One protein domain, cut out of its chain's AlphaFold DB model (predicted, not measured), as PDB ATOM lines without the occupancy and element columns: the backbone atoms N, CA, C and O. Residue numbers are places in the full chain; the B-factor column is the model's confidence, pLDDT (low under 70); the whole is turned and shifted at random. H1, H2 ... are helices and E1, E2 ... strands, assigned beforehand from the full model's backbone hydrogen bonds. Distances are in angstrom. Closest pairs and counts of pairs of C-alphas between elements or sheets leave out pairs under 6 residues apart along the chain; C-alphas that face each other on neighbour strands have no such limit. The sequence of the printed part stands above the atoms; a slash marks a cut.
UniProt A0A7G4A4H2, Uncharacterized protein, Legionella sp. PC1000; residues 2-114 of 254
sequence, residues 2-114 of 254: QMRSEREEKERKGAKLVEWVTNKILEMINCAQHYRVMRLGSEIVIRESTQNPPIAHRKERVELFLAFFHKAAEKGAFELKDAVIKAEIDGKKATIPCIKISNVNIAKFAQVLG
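Overview. This is residues 2 to 114 of the 254 residues of an uncharacterized protein of Legionella sp. PC1000 (UniProt A0A7G4A4H2). A strongly twisted sheet made of two hairpins, E1 and E2 beside E3 and E4, has two helices, H1 and H2, over one face. The short helix H3 sits by one end of this layer of helices, and the first residues of the long H1, 2 to 7, stick out from the body. The 113 printed residues hold three named helices and four named strands, in the order H1 E1 E2 H2 E3 E4 H3; the sheet's order is E1 E2 E4 E3, antiparallel throughout. The class is mixed, helices and strands; the whole is compact, with a radius of gyration of the C-alphas of 14.7 A and spans of 44 by 33 by 20 A.

Along the chain. H1, residues 2 to 28, begins with C-alpha 2 at (472.049, 449.732, 413.900) and is 39.9 A long. E1 is residues 35 to 40 and E2 residues 43 to 48. H2, residues 56 to 74, measures 26.4 A and has a kink of 27 degrees near residue 65. E3, residues 79 to 89, spans 28.5 A and bends by 55 degrees at residue 82; E4, residues 92 to 102, spans 28.1 A and bends by 64 degrees at residue 99. H3, residues 106 to 112, ends with C-alpha 112 at (458.541, 456.536, 388.088).

Arrangement. H1 is on the sheet, over E1 and E2, at a height of 8.3 A; its closest C-alphas to E1 are those of Glu 19 and Val 37, 6.7 A. The hairpin E1 and E2 has N 38 and O 45 at 2.8 A. E2 and E4 are antiparallel, with N 46 and O 99 at 2.8 A. In the hairpin E3 and E4, N 83 and O 98 are 2.8 A apart. H2 is on the sheet, over E4 and E3, at a height of 10.0 A. E2, H2 and E3 form a split strand-helix-strand unit, two strands running the same way with E4 between them, and its crossover is right-handed. H1 and H2 are close but not clearly touching, at a shallow tilt of 31 degrees, opposite ways; the closest C-alphas are those of Leu 26 and Val 62, 7.8 A. H3 is not on the sheet; it only just touches H1, with 3 pairs of C-alphas within 8 A, the closest being Gly 14 and Ile 106, 5.1 A. Every O i to N i+4 pair is within hydrogen-bond range in H1 and H3; in H2, 13 of 15 are.

Size, cuts and confidence. The C-alphas farthest apart are those of Gln 2 and His 57, 48.5 A. The printed part has no cut, and no link is long. Mean pLDDT of the printed part is 84.9; residues 2 to 6 and 114 are under 70.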
ATOM      1  N   GLN A   2     471.905 450.261 415.276       52.00
ATOM      2  CA  GLN A   2     472.049 449.732 413.900       52.00
ATOM      3  C   GLN A   2     470.996 450.218 412.874       52.00
ATOM      4  O   GLN A   2     471.370 450.626 411.781       52.00
ATOM      5  N   MET A   3     469.703 450.291 413.223       47.94
ATOM      6  CA  MET A   3     468.651 450.697 412.262       47.94
ATOM      7  C   MET A   3     468.726 452.159 411.776       47.94
ATOM      8  O   MET A   3     468.243 452.462 410.686       47.94
ATOM      9  N   ARG A   4     469.321 453.084 412.550       55.47
ATOM     10  CA  ARG A   4     469.511 454.478 412.094       55.47
ATOM     11  C   ARG A   4     470.582 454.566 411.000       55.47
ATOM     12  O   ARG A   4     470.390 455.295 410.036       55.47
ATOM     13  N   SER A   5     471.631 453.746 411.104       66.38
ATOM     14  CA  SER A   5     472.725 453.679 410.126       66.38
ATOM     15  C   SER A   5     472.250 453.194 408.752       66.38
ATOM     16  O   SER A   5     472.614 453.769 407.729       66.38
ATOM     17  N   GLU A   6     471.400 452.165 408.708       68.88
ATOM     18  CA  GLU A   6     470.911 451.603 407.441       68.88
ATOM     19  C   GLU A   6     469.949 452.538 406.703       68.88
ATOM     20  O   GLU A   6     469.955 452.603 405.470       68.88
ATOM     21  N   ARG A   7     469.114 453.271 407.448       70.69
ATOM     22  CA  ARG A   7     468.186 454.246 406.869       70.69
ATOM     23  C   ARG A   7     468.938 455.422 406.249       70.69
ATOM     24  O   ARG A   7     468.674 455.760 405.098       70.69
ATOM     25  N   GLU A   8     469.905 455.984 406.968       72.69
ATOM     26  CA  GLU A   8     470.745 457.076 406.464       72.69
ATOM     27  C   GLU A   8     471.563 456.648 405.237       72.69
ATOM     28  O   GLU A   8     471.717 457.415 404.282       72.69
ATOM     29  N   GLU A   9     472.052 455.406 405.206       78.38
ATOM     30  CA  GLU A   9     472.786 454.893 404.053       78.38
ATOM     31  C   GLU A   9     471.885 454.681 402.825       78.38
ATOM     32  O   GLU A   9     472.280 455.014 401.701       78.38
ATOM     33  N   LYS A  10     470.655 454.187 403.019       77.00
ATOM     34  CA  LYS A  10     469.652 454.090 401.946       77.00
ATOM     35  C   LYS A  10     469.293 455.468 401.395       77.00
ATOM     36  O   LYS A  10     469.315 455.652 400.180       77.00
ATOM     37  N   GLU A  11     469.042 456.448 402.255       78.19
ATOM     38  CA  GLU A  11     468.738 457.819 401.829       78.19
ATOM     39  C   GLU A  11     469.914 458.445 401.058       78.19
ATOM     40  O   GLU A  11     469.712 459.048 400.004       78.19
ATOM     41  N   ARG A  12     471.165 458.216 401.486       83.12
ATOM     42  CA  ARG A  12     472.368 458.658 400.750       83.12
ATOM     43  C   ARG A  12     472.504 458.013 399.371       83.12
ATOM     44  O   ARG A  12     472.875 458.701 398.416       83.12
ATOM     45  N   LYS A  13     472.232 456.708 399.252       84.62
ATOM     46  CA  LYS A  13     472.230 455.995 397.960       84.62
ATOM     47  C   LYS A  13     471.139 456.543 397.038       84.62
ATOM     48  O   LYS A  13     471.395 456.739 395.852       84.62
ATOM     49  N   GLY A  14     469.969 456.864 397.588       85.44
ATOM     50  CA  GLY A  14     468.871 457.461 396.834       85.44
ATOM     51  C   GLY A  14     469.187 458.859 396.339       85.44
ATOM     52  O   GLY A  14     469.004 459.141 395.156       85.44
ATOM     53  N   ALA A  15     469.758 459.697 397.202       89.00
ATOM     54  CA  ALA A  15     470.211 461.023 396.818       89.00
ATOM     55  C   ALA A  15     471.250 460.964 395.682       89.00
ATOM     56  O   ALA A  15     471.175 461.726 394.725       89.00
ATOM     57  N   LYS A  16     472.184 460.006 395.736       89.75
ATOM     58  CA  LYS A  16     473.174 459.801 394.668       89.75
ATOM     59  C   LYS A  16     472.525 459.405 393.333       89.75
ATOM     60  O   LYS A  16     472.955 459.879 392.285       89.75
ATOM     61  N   LEU A  17     471.500 458.549 393.360       86.69
ATOM     62  CA  LEU A  17     470.774 458.148 392.150       86.69
ATOM     63  C   LEU A  17     470.016 459.330 391.536       86.69
ATOM     64  O   LEU A  17     470.142 459.575 390.340       86.69
ATOM     65  N   VAL A  18     469.255 460.070 392.346       90.00
ATOM     66  CA  VAL A  18     468.504 461.241 391.872       90.00
ATOM     67  C   VAL A  18     469.461 462.311 391.334       90.00
ATOM     68  O   VAL A  18     469.219 462.836 390.255       90.00
ATOM     69  N   GLU A  19     470.583 462.579 392.012       93.50
ATOM     70  CA  GLU A  19     471.629 463.502 391.538       93.50
ATOM     71  C   GLU A  19     472.149 463.098 390.152       93.50
ATOM     72  O   GLU A  19     472.253 463.934 389.252       93.50
ATOM     73  N   TRP A  20     472.457 461.813 389.964       90.12
ATOM     74  CA  TRP A  20     472.938 461.295 388.687       90.12
ATOM     75  C   TRP A  20     471.891 461.434 387.575       90.12
ATOM     76  O   TRP A  20     472.208 461.955 386.506       90.12
ATOM     77  N   VAL A  21     470.638 461.040 387.839       88.81
ATOM     78  CA  VAL A  21     469.531 461.146 386.872       88.81
ATOM     79  C   VAL A  21     469.290 462.603 386.474       88.81
ATOM     80  O   VAL A  21     469.204 462.904 385.285       88.81
ATOM     81  N   THR A  22     469.241 463.521 387.442       90.62
ATOM     82  CA  THR A  22     469.055 464.955 387.178       90.62
ATOM     83  C   THR A  22     470.175 465.505 386.299       90.62
ATOM     84  O   THR A  22     469.894 466.170 385.305       90.62
ATOM     85  N   ASN A  23     471.440 465.196 386.610       91.25
ATOM     86  CA  ASN A  23     472.567 465.635 385.786       91.25
ATOM     87  C   ASN A  23     472.486 465.070 384.360       91.25
ATOM     88  O   ASN A  23     472.669 465.820 383.403       91.25
ATOM     89  N   LYS A  24     472.135 463.787 384.197       87.88
ATOM     90  CA  LYS A  24     471.959 463.185 382.867       87.88
ATOM     91  C   LYS A  24     470.852 463.835 382.057       87.88
ATOM     92  O   LYS A  24     471.047 464.096 380.873       87.88
ATOM     93  N   ILE A  25     469.726 464.156 382.680       85.62
ATOM     94  CA  ILE A  25     468.638 464.818 381.966       85.62
ATOM     95  C   ILE A  25     469.045 466.241 381.568       85.62
ATOM     96  O   ILE A  25     468.835 466.621 380.419       85.62
ATOM     97  N   LEU A  26     469.710 466.990 382.456       88.44
ATOM     98  CA  LEU A  26     470.247 468.318 382.142       88.44
ATOM     99  C   LEU A  26     471.276 468.289 381.000       88.44
ATOM    100  O   LEU A  26     471.287 469.206 380.177       88.44
ATOM    101  N   GLU A  27     472.124 467.261 380.921       89.06
ATOM    102  CA  GLU A  27     473.030 467.038 379.785       89.06
ATOM    103  C   GLU A  27     472.238 466.809 378.487       89.06
ATOM    104  O   GLU A  27     472.477 467.498 377.495       89.06
ATOM    105  N   MET A  28     471.250 465.907 378.505       83.31
ATOM    106  CA  MET A  28     470.436 465.564 377.330       83.31
ATOM    107  C   MET A  28     469.652 466.756 376.770       83.31
ATOM    108  O   MET A  28     469.497 466.881 375.556       83.31
ATOM    109  N   ILE A  29     469.174 467.656 377.633       84.25
ATOM    110  CA  ILE A  29     468.465 468.875 377.209       84.25
ATOM    111  C   ILE A  29     469.397 470.079 377.000       84.25
ATOM    112  O   ILE A  29     468.918 471.198 376.814       84.25
ATOM    113  N   ASN A  30     470.717 469.866 377.013       85.44
ATOM    114  CA  ASN A  30     471.746 470.891 376.823       85.44
ATOM    115  C   ASN A  30     471.631 472.080 377.805       85.44
ATOM    116  O   ASN A  30     471.767 473.249 377.437       85.44
ATOM    117  N   CYS A  31     471.338 471.774 379.071       89.06
ATOM    118  CA  CYS A  31     471.185 472.743 380.159       89.06
ATOM    119  C   CYS A  31     472.177 472.536 381.319       89.06
ATOM    120  O   CYS A  31     472.184 473.335 382.255       89.06
ATOM    121  N   ALA A  32     473.059 471.530 381.259       89.00
ATOM    122  CA  ALA A  32     474.022 471.209 382.325       89.00
ATOM    123  C   ALA A  32     474.995 472.353 382.682       89.00
ATOM    124  O   ALA A  32     475.464 472.441 383.812       89.00
ATOM    125  N   GLN A  33     475.289 473.264 381.749       90.62
ATOM    126  CA  GLN A  33     476.128 474.441 382.027       90.62
ATOM    127  C   GLN A  33     475.362 475.576 382.733       90.62
ATOM    128  O   GLN A  33     475.979 476.456 383.340       90.62
ATOM    129  N   HIS A  34     474.027 475.546 382.666       91.19
ATOM    130  CA  HIS A  34     473.133 476.604 383.146       91.19
ATOM    131  C   HIS A  34     472.465 476.280 384.475       91.19
ATOM    132  O   HIS A  34     471.989 477.185 385.155       91.19
ATOM    133  N   TYR A  35     472.465 475.009 384.865       91.81
ATOM    134  CA  TYR A  35     471.934 474.544 386.136       91.81
ATOM    135  C   TYR A  35     473.008 473.775 386.893       91.81
ATOM    136  O   TYR A  35     473.808 473.045 386.316       91.81
ATOM    137  N   ARG A  36     473.038 473.953 388.211       91.25
ATOM    138  CA  ARG A  36     473.934 473.240 389.115       91.25
ATOM    139  C   ARG A  36     473.111 472.323 390.000       91.25
ATOM    140  O   ARG A  36     472.193 472.783 390.678       91.25
ATOM    141  N   VAL A  37     473.485 471.050 390.005       92.81
ATOM    142  CA  VAL A  37     472.973 470.033 390.922       92.81
ATOM    143  C   VAL A  37     474.048 469.791 391.971       92.81
ATOM    144  O   VAL A  37     475.202 469.543 391.628       92.81
ATOM    145  N   MET A  38     473.692 469.913 393.244       90.94
ATOM    146  CA  MET A  38     474.603 469.709 394.369       90.94
ATOM    147  C   MET A  38     473.961 468.756 395.365       90.94
ATOM    148  O   MET A  38     472.786 468.915 395.693       90.94
ATOM    149  N   ARG A  39     474.731 467.809 395.895       89.75
ATOM    150  CA  ARG A  39     474.293 466.940 396.988       89.75
ATOM    151  C   ARG A  39     474.859 467.423 398.320       89.75
ATOM    152  O   ARG A  39     476.071 467.521 398.490       89.75
ATOM    153  N   LEU A  40     473.975 467.700 399.273       86.56
ATOM    154  CA  LEU A  40     474.296 468.106 400.639       86.56
ATOM    155  C   LEU A  40     473.828 466.995 401.585       86.56
ATOM    156  O   LEU A  40     472.688 466.968 402.041       86.56
ATOM    157  N   GLY A  41     474.695 466.010 401.829       84.88
ATOM    158  CA  GLY A  41     474.330 464.818 402.599       84.88
ATOM    159  C   GLY A  41     473.328 463.927 401.852       84.88
ATOM    160  O   GLY A  41     473.681 463.316 400.842       84.88
ATOM    161  N   SER A  42     472.106 463.815 402.377       86.38
ATOM    162  CA  SER A  42     470.977 463.099 401.756       86.38
ATOM    163  C   SER A  42     470.051 464.015 400.945       86.38
ATOM    164  O   SER A  42     469.084 463.542 400.352       86.38
ATOM    165  N   GLU A  43     470.344 465.313 400.895       91.25
ATOM    166  CA  GLU A  43     469.540 466.303 400.186       91.25
ATOM    167  C   GLU A  43     470.188 466.671 398.853       91.25
ATOM    168  O   GLU A  43     471.413 466.645 398.707       91.25
ATOM    169  N   ILE A  44     469.363 467.046 397.880       93.69
ATOM    170  CA  ILE A  44     469.819 467.523 396.575       93.69
ATOM    171  C   ILE A  44     469.278 468.923 396.364       93.69
ATOM    172  O   ILE A  44     468.113 469.199 396.635       93.69
ATOM    173  N   VAL A  45     470.132 469.798 395.859       93.19
ATOM    174  CA  VAL A  45     469.807 471.178 395.533       93.19
ATOM    175  C   VAL A  45     470.044 471.388 394.047       93.19
ATOM    176  O   VAL A  45     471.142 471.139 393.550       93.19
ATOM    177  N   ILE A  46     469.020 471.865 393.349       93.06
ATOM    178  CA  ILE A  46     469.074 472.252 391.942       93.06
ATOM    179  C   ILE A  46     468.911 473.767 391.885       93.06
ATOM    180  O   ILE A  46     467.957 474.311 392.434       93.06
ATOM    181  N   ARG A  47     469.840 474.468 391.239       91.62
ATOM    182  CA  ARG A  47     469.793 475.932 391.120       91.62
ATOM    183  C   ARG A  47     470.295 476.413 389.772       91.62
ATOM    184  O   ARG A  47     471.076 475.721 389.121       91.62
ATOM    185  N   GLU A  48     469.927 477.632 389.406       91.50
ATOM    186  CA  GLU A  48     470.527 478.310 388.259       91.50
ATOM    187  C   GLU A  48     472.023 478.598 388.512       91.50
ATOM    188  O   GLU A  48     472.471 478.880 389.634       91.50
ATOM    189  N   SER A  49     472.821 478.483 387.452       88.38
ATOM    190  CA  SER A  49     474.236 478.835 387.453       88.38
ATOM    191  C   SER A  49     474.371 480.350 387.522       88.38
ATOM    192  O   SER A  49     473.852 481.066 386.673       88.38
ATOM    193  N   THR A  50     475.112 480.842 388.510       84.12
ATOM    194  CA  THR A  50     475.418 482.274 388.638       84.12
ATOM    195  C   THR A  50     476.418 482.751 387.588       84.12
ATOM    196  O   THR A  50     476.427 483.926 387.253       84.12
ATOM    197  N   GLN A  51     477.245 481.844 387.058       84.38
ATOM    198  CA  GLN A  51     478.238 482.145 386.020       84.38
ATOM    199  C   GLN A  51     477.633 482.109 384.613       84.38
ATOM    200  O   GLN A  51     478.023 482.897 383.765       84.38
ATOM    201  N   ASN A  52     476.677 481.204 384.377       87.50
ATOM    202  CA  ASN A  52     476.007 481.035 383.086       87.50
ATOM    203  C   ASN A  52     474.483 480.937 383.271       87.50
ATOM    204  O   ASN A  52     473.929 479.844 383.114       87.50
ATOM    205  N   PRO A  53     473.789 482.037 383.604       87.44
ATOM    206  CA  PRO A  53     472.348 482.006 383.828       87.44
ATOM    207  C   PRO A  53     471.576 481.476 382.602       87.44
ATOM    208  O   PRO A  53     471.962 481.754 381.460       87.44
ATOM    209  N   PRO A  54     470.504 480.692 382.795       88.62
ATOM    210  CA  PRO A  54     469.681 480.209 381.692       88.62
ATOM    211  C   PRO A  54     468.854 481.339 381.060       88.62
ATOM    212  O   PRO A  54     468.199 482.119 381.748       88.62
ATOM    213  N   ILE A  55     468.840 481.378 379.725       89.12
ATOM    214  CA  ILE A  55     467.925 482.210 378.924       89.12
ATOM    215  C   ILE A  55     466.501 481.623 378.925       89.12
ATOM    216  O   ILE A  55     466.337 480.432 379.189       89.12
ATOM    217  N   ALA A  56     465.485 482.419 378.572       87.12
ATOM    218  CA  ALA A  56     464.062 482.045 378.653       87.12
ATOM    219  C   ALA A  56     463.735 480.669 378.039       87.12
ATOM    220  O   ALA A  56     463.223 479.796 378.730       87.12
ATOM    221  N   HIS A  57     464.161 480.414 376.799       84.31
ATOM    222  CA  HIS A  57     463.930 479.123 376.139       84.31
ATOM    223  C   HIS A  57     464.550 477.922 376.888       84.31
ATOM    224  O   HIS A  57     464.024 476.811 376.868       84.31
ATOM    225  N   ARG A  58     465.679 478.117 377.585       85.38
ATOM    226  CA  ARG A  58     466.282 477.064 378.420       85.38
ATOM    227  C   ARG A  58     465.497 476.847 379.713       85.38
ATOM    228  O   ARG A  58     465.432 475.710 380.170       85.38
ATOM    229  N   LYS A  59     464.888 477.902 380.269       86.94
ATOM    230  CA  LYS A  59     463.998 477.791 381.434       86.94
ATOM    231  C   LYS A  59     462.769 476.951 381.096       86.94
ATOM    232  O   LYS A  59     462.520 475.982 381.799       86.94
ATOM    233  N   GLU A  60     462.119 477.208 379.962       84.81
ATOM    234  CA  GLU A  60     460.966 476.421 379.483       84.81
ATOM    235  C   GLU A  60     461.296 474.922 379.347       84.81
ATOM    236  O   GLU A  60     460.543 474.053 379.788       84.81
ATOM    237  N   ARG A  61     462.467 474.587 378.783       82.50
ATOM    238  CA  ARG A  61     462.909 473.184 378.659       82.50
ATOM    239  C   ARG A  61     463.133 472.517 380.012       82.50
ATOM    240  O   ARG A  61     462.870 471.324 380.155       82.50
ATOM    241  N   VAL A  62     463.629 473.268 380.993       85.31
ATOM    242  CA  VAL A  62     463.823 472.767 382.355       85.31
ATOM    243  C   VAL A  62     462.503 472.690 383.116       85.31
ATOM    244  O   VAL A  62     462.333 471.753 383.883       85.31
ATOM    245  N   GLU A  63     461.538 473.572 382.868       84.12
ATOM    246  CA  GLU A  63     460.194 473.489 383.457       84.12
ATOM    247  C   GLU A  63     459.471 472.199 383.058       84.12
ATOM    248  O   GLU A  63     458.907 471.524 383.919       84.12
ATOM    249  N   LEU A  64     459.568 471.779 381.792       75.56
ATOM    250  CA  LEU A  64     459.033 470.483 381.343       75.56
ATOM    251  C   LEU A  64     459.651 469.301 382.109       75.56
ATOM    252  O   LEU A  64     458.975 468.326 382.436       75.56
ATOM    253  N   PHE A  65     460.941 469.394 382.426       80.88
ATOM    254  CA  PHE A  65     461.642 468.409 383.241       80.88
ATOM    255  C   PHE A  65     461.249 468.488 384.724       80.88
ATOM    256  O   PHE A  65     461.040 467.460 385.374       80.88
ATOM    257  N   LEU A  66     461.105 469.691 385.270       84.44
ATOM    258  CA  LEU A  66     460.657 469.887 386.642       84.44
ATOM    259  C   LEU A  66     459.232 469.373 386.830       84.44
ATOM    260  O   LEU A  66     458.956 468.773 387.863       84.44
ATOM    261  N   ALA A  67     458.365 469.472 385.819       84.19
ATOM    262  CA  ALA A  67     457.038 468.859 385.840       84.19
ATOM    263  C   ALA A  67     457.103 467.333 386.057       84.19
ATOM    264  O   ALA A  67     456.306 466.777 386.815       84.19
ATOM    265  N   PHE A  68     458.092 466.644 385.471       84.38
ATOM    266  CA  PHE A  68     458.340 465.227 385.764       84.38
ATOM    267  C   PHE A  68     458.743 465.010 387.233       84.38
ATOM    268  O   PHE A  68     458.230 464.094 387.878       84.38
ATOM    269  N   PHE A  69     459.607 465.865 387.790       87.31
ATOM    270  CA  PHE A  69     460.010 465.794 389.199       87.31
ATOM    271  C   PHE A  69     458.859 466.101 390.164       87.31
ATOM    272  O   PHE A  69     458.725 465.412 391.173       87.31
ATOM    273  N   HIS A  70     457.986 467.057 389.841       89.19
ATOM    274  CA  HIS A  70     456.759 467.320 390.594       89.19
ATOM    275  C   HIS A  70     455.851 466.087 390.607       89.19
ATOM    276  O   HIS A  70     455.458 465.626 391.675       89.19
ATOM    277  N   LYS A  71     455.623 465.460 389.448       86.56
ATOM    278  CA  LYS A  71     454.837 464.221 389.353       86.56
ATOM    279  C   LYS A  71     455.471 463.054 390.117       86.56
ATOM    280  O   LYS A  71     454.771 462.216 390.687       86.56
ATOM    281  N   ALA A  72     456.800 462.964 390.131       86.88
ATOM    282  CA  ALA A  72     457.516 461.976 390.935       86.88
ATOM    283  C   ALA A  72     457.332 462.239 392.442       86.88
ATOM    284  O   ALA A  72     457.092 461.294 393.203       86.88
ATOM    285  N   ALA A  73     457.382 463.505 392.861       91.06
ATOM    286  CA  ALA A  73     457.139 463.916 394.240       91.06
ATOM    287  C   ALA A  73     455.700 463.609 394.687       91.06
ATOM    288  O   ALA A  73     455.511 463.015 395.745       91.06
ATOM    289  N   GLU A  74     454.696 463.892 393.851       89.75
ATOM    290  CA  GLU A  74     453.283 463.545 394.098       89.75
ATOM    291  C   GLU A  74     453.076 462.040 394.320       89.75
ATOM    292  O   GLU A  74     452.291 461.621 395.168       89.75
ATOM    293  N   LYS A  75     453.833 461.199 393.606       86.44
ATOM    294  CA  LYS A  75     453.822 459.735 393.785       86.44
ATOM    295  C   LYS A  75     454.596 459.265 395.027       86.44
ATOM    296  O   LYS A  75     454.639 458.068 395.340       86.44
ATOM    297  N   GLY A  76     455.203 460.192 395.764       87.81
ATOM    298  CA  GLY A  76     455.975 459.938 396.974       87.81
ATOM    299  C   GLY A  76     457.366 459.370 396.705       87.81
ATOM    300  O   GLY A  76     457.875 458.621 397.537       87.81
ATOM    301  N   ALA A  77     457.963 459.660 395.542       90.00
ATOM    302  CA  ALA A  77     459.356 459.309 395.265       90.00
ATOM    303  C   ALA A  77     460.338 460.125 396.122       90.00
ATOM    304  O   ALA A  77     461.400 459.624 396.478       90.00
ATOM    305  N   PHE A  78     459.985 461.366 396.452       94.38
ATOM    306  CA  PHE A  78     460.737 462.275 397.318       94.38
ATOM    307  C   PHE A  78     459.868 463.485 397.678       94.38
ATOM    308  O   PHE A  78     458.799 463.684 397.105       94.38
ATOM    309  N   GLU A  79     460.345 464.318 398.596       93.38
ATOM    310  CA  GLU A  79     459.816 465.664 398.809       93.38
ATOM    311  C   GLU A  79     460.547 466.659 397.914       93.38
ATOM    312  O   GLU A  79     461.771 466.604 397.809       93.38
ATOM    313  N   LEU A  80     459.802 467.584 397.310       93.25
ATOM    314  CA  LEU A  80     460.336 468.667 396.491       93.25
ATOM    315  C   LEU A  80     459.807 469.998 397.026       93.25
ATOM    316  O   LEU A  80     458.602 470.143 397.233       93.25
ATOM    317  N   LYS A  81     460.707 470.945 397.305       93.12
ATOM    318  CA  LYS A  81     460.373 472.253 397.884       93.12
ATOM    319  C   LYS A  81     461.206 473.352 397.248       93.12
ATOM    320  O   LYS A  81     462.415 473.185 397.080       93.12
ATOM    321  N   ASP A  82     460.583 474.494 396.997       90.75
ATOM    322  CA  ASP A  82     461.320 475.720 396.726       90.75
ATOM    323  C   ASP A  82     462.029 476.178 398.000       90.75
ATOM    324  O   ASP A  82     461.483 476.157 399.107       90.75
ATOM    325  N   ALA A  83     463.291 476.547 397.849       90.38
ATOM    326  CA  ALA A  83     464.166 476.926 398.937       90.38
ATOM    327  C   ALA A  83     465.126 478.030 398.488       90.38
ATOM    328  O   ALA A  83     465.211 478.397 397.316       90.38
ATOM    329  N   VAL A  84     465.887 478.549 399.445       89.44
ATOM    330  CA  VAL A  84     466.969 479.495 399.187       89.44
ATOM    331  C   VAL A  84     468.243 478.992 399.840       89.44
ATOM    332  O   VAL A  84     468.236 478.562 400.996       89.44
ATOM    333  N   ILE A  85     469.353 479.074 399.112       85.19
ATOM    334  CA  ILE A  85     470.681 478.895 399.696       85.19
ATOM    335  C   ILE A  85     471.316 480.256 399.946       85.19
ATOM    336  O   ILE A  85     471.209 481.177 399.134       85.19
ATOM    337  N   LYS A  86     471.998 480.377 401.083       83.94
ATOM    338  CA  LYS A  86     472.858 481.524 401.374       83.94
ATOM    339  C   LYS A  86     474.233 481.219 400.794       83.94
ATOM    340  O   LYS A  86     474.845 480.225 401.176       83.94
ATOM    341  N   ALA A  87     474.687 482.049 399.871       76.88
ATOM    342  CA  ALA A  87     476.005 481.958 399.265       76.88
ATOM    343  C   ALA A  87     476.728 483.293 399.424       76.88
ATOM    344  O   ALA A  87     476.096 484.339 399.554       76.88
ATOM    345  N   GLU A  88     478.051 483.259 399.408       75.00
ATOM    346  CA  GLU A  88     478.865 484.464 399.336       75.00
ATOM    347  C   GLU A  88     479.400 484.587 397.910       75.00
ATOM    348  O   GLU A  88     480.037 483.664 397.402       75.00
ATOM    349  N   ILE A  89     479.062 485.687 397.240       72.12
ATOM    350  CA  ILE A  89     479.496 485.999 395.877       72.12
ATOM    351  C   ILE A  89     480.219 487.337 395.963       72.12
ATOM    352  O   ILE A  89     479.627 488.322 396.403       72.12
ATOM    353  N   ASP A  90     481.502 487.359 395.607       74.94
ATOM    354  CA  ASP A  90     482.351 488.560 395.635       74.94
ATOM    355  C   ASP A  90     482.315 489.308 396.986       74.94
ATOM    356  O   ASP A  90     482.209 490.534 397.047       74.94
ATOM    357  N   GLY A  91     482.333 488.559 398.098       76.56
ATOM    358  CA  GLY A  91     482.298 489.108 399.462       76.56
ATOM    359  C   GLY A  91     480.922 489.610 399.926       76.56
ATOM    360  O   GLY A  91     480.790 490.142 401.029       76.56
ATOM    361  N   LYS A  92     479.872 489.458 399.106       77.50
ATOM    362  CA  LYS A  92     478.490 489.810 399.460       77.50
ATOM    363  C   LYS A  92     477.663 488.557 399.716       77.50
ATOM    364  O   LYS A  92     477.647 487.621 398.918       77.50
ATOM    365  N   LYS A  93     476.911 488.562 400.820       80.81
ATOM    366  CA  LYS A  93     475.923 487.518 401.117       80.81
ATOM    367  C   LYS A  93     474.753 487.647 400.145       80.81
ATOM    368  O   LYS A  93     474.024 488.635 400.178       80.81
ATOM    369  N   ALA A  94     474.570 486.638 399.310       78.69
ATOM    370  CA  ALA A  94     473.487 486.522 398.354       78.69
ATOM    371  C   ALA A  94     472.574 485.347 398.724       78.69
ATOM    372  O   ALA A  94     473.021 484.293 399.184       78.69
ATOM    373  N   THR A  95     471.275 485.524 398.508       84.44
ATOM    374  CA  THR A  95     470.281 484.450 398.583       84.44
ATOM    375  C   THR A  95     469.970 483.978 397.174       84.44
ATOM    376  O   THR A  95     469.487 484.760 396.359       84.44
ATOM    377  N   ILE A  96     470.251 482.710 396.885       84.88
ATOM    378  CA  ILE A  96     470.029 482.126 395.562       84.88
ATOM    379  C   ILE A  96     468.809 481.201 395.644       84.88
ATOM    380  O   ILE A  96     468.840 480.258 396.444       84.88
ATOM    381  N   PRO A  97     467.756 481.440 394.842       89.62
ATOM    382  CA  PRO A  97     466.633 480.520 394.714       89.62
ATOM    383  C   PRO A  97     467.092 479.149 394.222       89.62
ATOM    384  O   PRO A  97     467.954 479.034 393.346       89.62
ATOM    385  N   CYS A  98     466.522 478.097 394.792       91.31
ATOM    386  CA  CYS A  98     466.832 476.730 394.416       91.31
ATOM    387  C   CYS A  98     465.658 475.798 394.697       91.31
ATOM    388  O   CYS A  98     464.829 476.063 395.561       91.31
ATOM    389  N   ILE A  99     465.663 474.656 394.031       93.31
ATOM    390  CA  ILE A  99     464.756 473.552 394.308       93.31
ATOM    391  C   ILE A  99     465.504 472.547 395.167       93.31
ATOM    392  O   ILE A  99     466.621 472.137 394.839       93.31
ATOM    393  N   LYS A 100     464.887 472.152 396.272       94.00
ATOM    394  CA  LYS A 100     465.426 471.188 397.220       94.00
ATOM    395  C   LYS A 100     464.649 469.881 397.136       94.00
ATOM    396  O   LYS A 100     463.424 469.886 397.199       94.00
ATOM    397  N   ILE A 101     465.378 468.773 397.041       93.62
ATOM    398  CA  ILE A 101     464.845 467.413 397.064       93.62
ATOM    399  C   ILE A 101     465.350 466.703 398.320       93.62
ATOM    400  O   ILE A 101     466.554 466.688 398.591       93.62
ATOM    401  N   SER A 102     464.436 466.101 399.075       92.56
ATOM    402  CA  SER A 102     464.725 465.376 400.320       92.56
ATOM    403  C   SER A 102     463.892 464.095 400.432       92.56
ATOM    404  O   SER A 102     462.972 463.874 399.648       92.56
ATOM    405  N   ASN A 103     464.197 463.244 401.418       90.56
ATOM    406  CA  ASN A 103     463.420 462.034 401.733       90.56
ATOM    407  C   ASN A 103     463.234 461.084 400.533       90.56
ATOM    408  O   ASN A 103     462.127 460.636 400.236       90.56
ATOM    409  N   VAL A 104     464.326 460.784 399.822       89.81
ATOM    410  CA  VAL A 104     464.284 459.973 398.598       89.81
ATOM    411  C   VAL A 104     463.902 458.519 398.886       89.81
ATOM    412  O   VAL A 104     464.642 457.772 399.526       89.81
ATOM    413  N   ASN A 105     462.785 458.082 398.307       88.75
ATOM    414  CA  ASN A 105     462.392 456.687 398.190       88.75
ATOM    415  C   ASN A 105     462.863 456.124 396.842       88.75
ATOM    416  O   ASN A 105     462.227 456.311 395.802       88.75
ATOM    417  N   ILE A 106     463.977 455.389 396.878       85.12
ATOM    418  CA  ILE A 106     464.627 454.816 395.688       85.12
ATOM    419  C   ILE A 106     463.671 453.949 394.870       85.12
ATOM    420  O   ILE A 106     463.651 454.061 393.649       85.12
ATOM    421  N   ALA A 107     462.883 453.096 395.528       80.31
ATOM    422  CA  ALA A 107     462.011 452.145 394.844       80.31
ATOM    423  C   ALA A 107     460.923 452.872 394.045       80.31
ATOM    424  O   ALA A 107     460.737 452.607 392.858       80.31
ATOM    425  N   LYS A 108     460.263 453.853 394.669       84.69
ATOM    426  CA  LYS A 108     459.255 454.681 393.999       84.69
ATOM    427  C   LYS A 108     459.863 455.540 392.894       84.69
ATOM    428  O   LYS A 108     459.266 455.671 391.832       84.69
ATOM    429  N   PHE A 109     461.057 456.094 393.107       85.62
ATOM    430  CA  PHE A 109     461.727 456.875 392.070       85.62
ATOM    431  C   PHE A 109     462.109 456.017 390.855       85.62
ATOM    432  O   PHE A 109     461.828 456.401 389.722       85.62
ATOM    433  N   ALA A 110     462.662 454.822 391.079       80.25
ATOM    434  CA  ALA A 110     462.966 453.864 390.019       80.25
ATOM    435  C   ALA A 110     461.705 453.433 389.252       80.25
ATOM    436  O   ALA A 110     461.743 453.333 388.026       80.25
ATOM    437  N   GLN A 111     460.579 453.245 389.948       77.44
ATOM    438  CA  GLN A 111     459.283 452.954 389.330       77.44
ATOM    439  C   GLN A 111     458.808 454.103 388.430       77.44
ATOM    440  O   GLN A 111     458.359 453.865 387.311       77.44
ATOM    441  N   VAL A 112     458.927 455.357 388.884       81.88
ATOM    442  CA  VAL A 112     458.541 456.536 388.088       81.88
ATOM    443  C   VAL A 112     459.426 456.705 386.852       81.88
ATOM    444  O   VAL A 112     458.930 457.118 385.806       81.88
ATOM    445  N   LEU A 113     460.706 456.346 386.947       74.81
ATOM    446  CA  LEU A 113     461.638 456.350 385.818       74.81
ATOM    447  C   LEU A 113     461.454 455.165 384.856       74.81
ATOM    448  O   LEU A 113     462.168 455.086 383.862       74.81
ATOM    449  N   GLY A 114     460.557 454.217 385.156       69.00
ATOM    450  CA  GLY A 114     460.429 452.980 384.381       69.00
ATOM    451  C   GLY A 114     461.667 452.076 384.466       69.00
ATOM    452  O   GLY A 114     461.811 451.160 383.666       69.00
TER     453      GLY A 114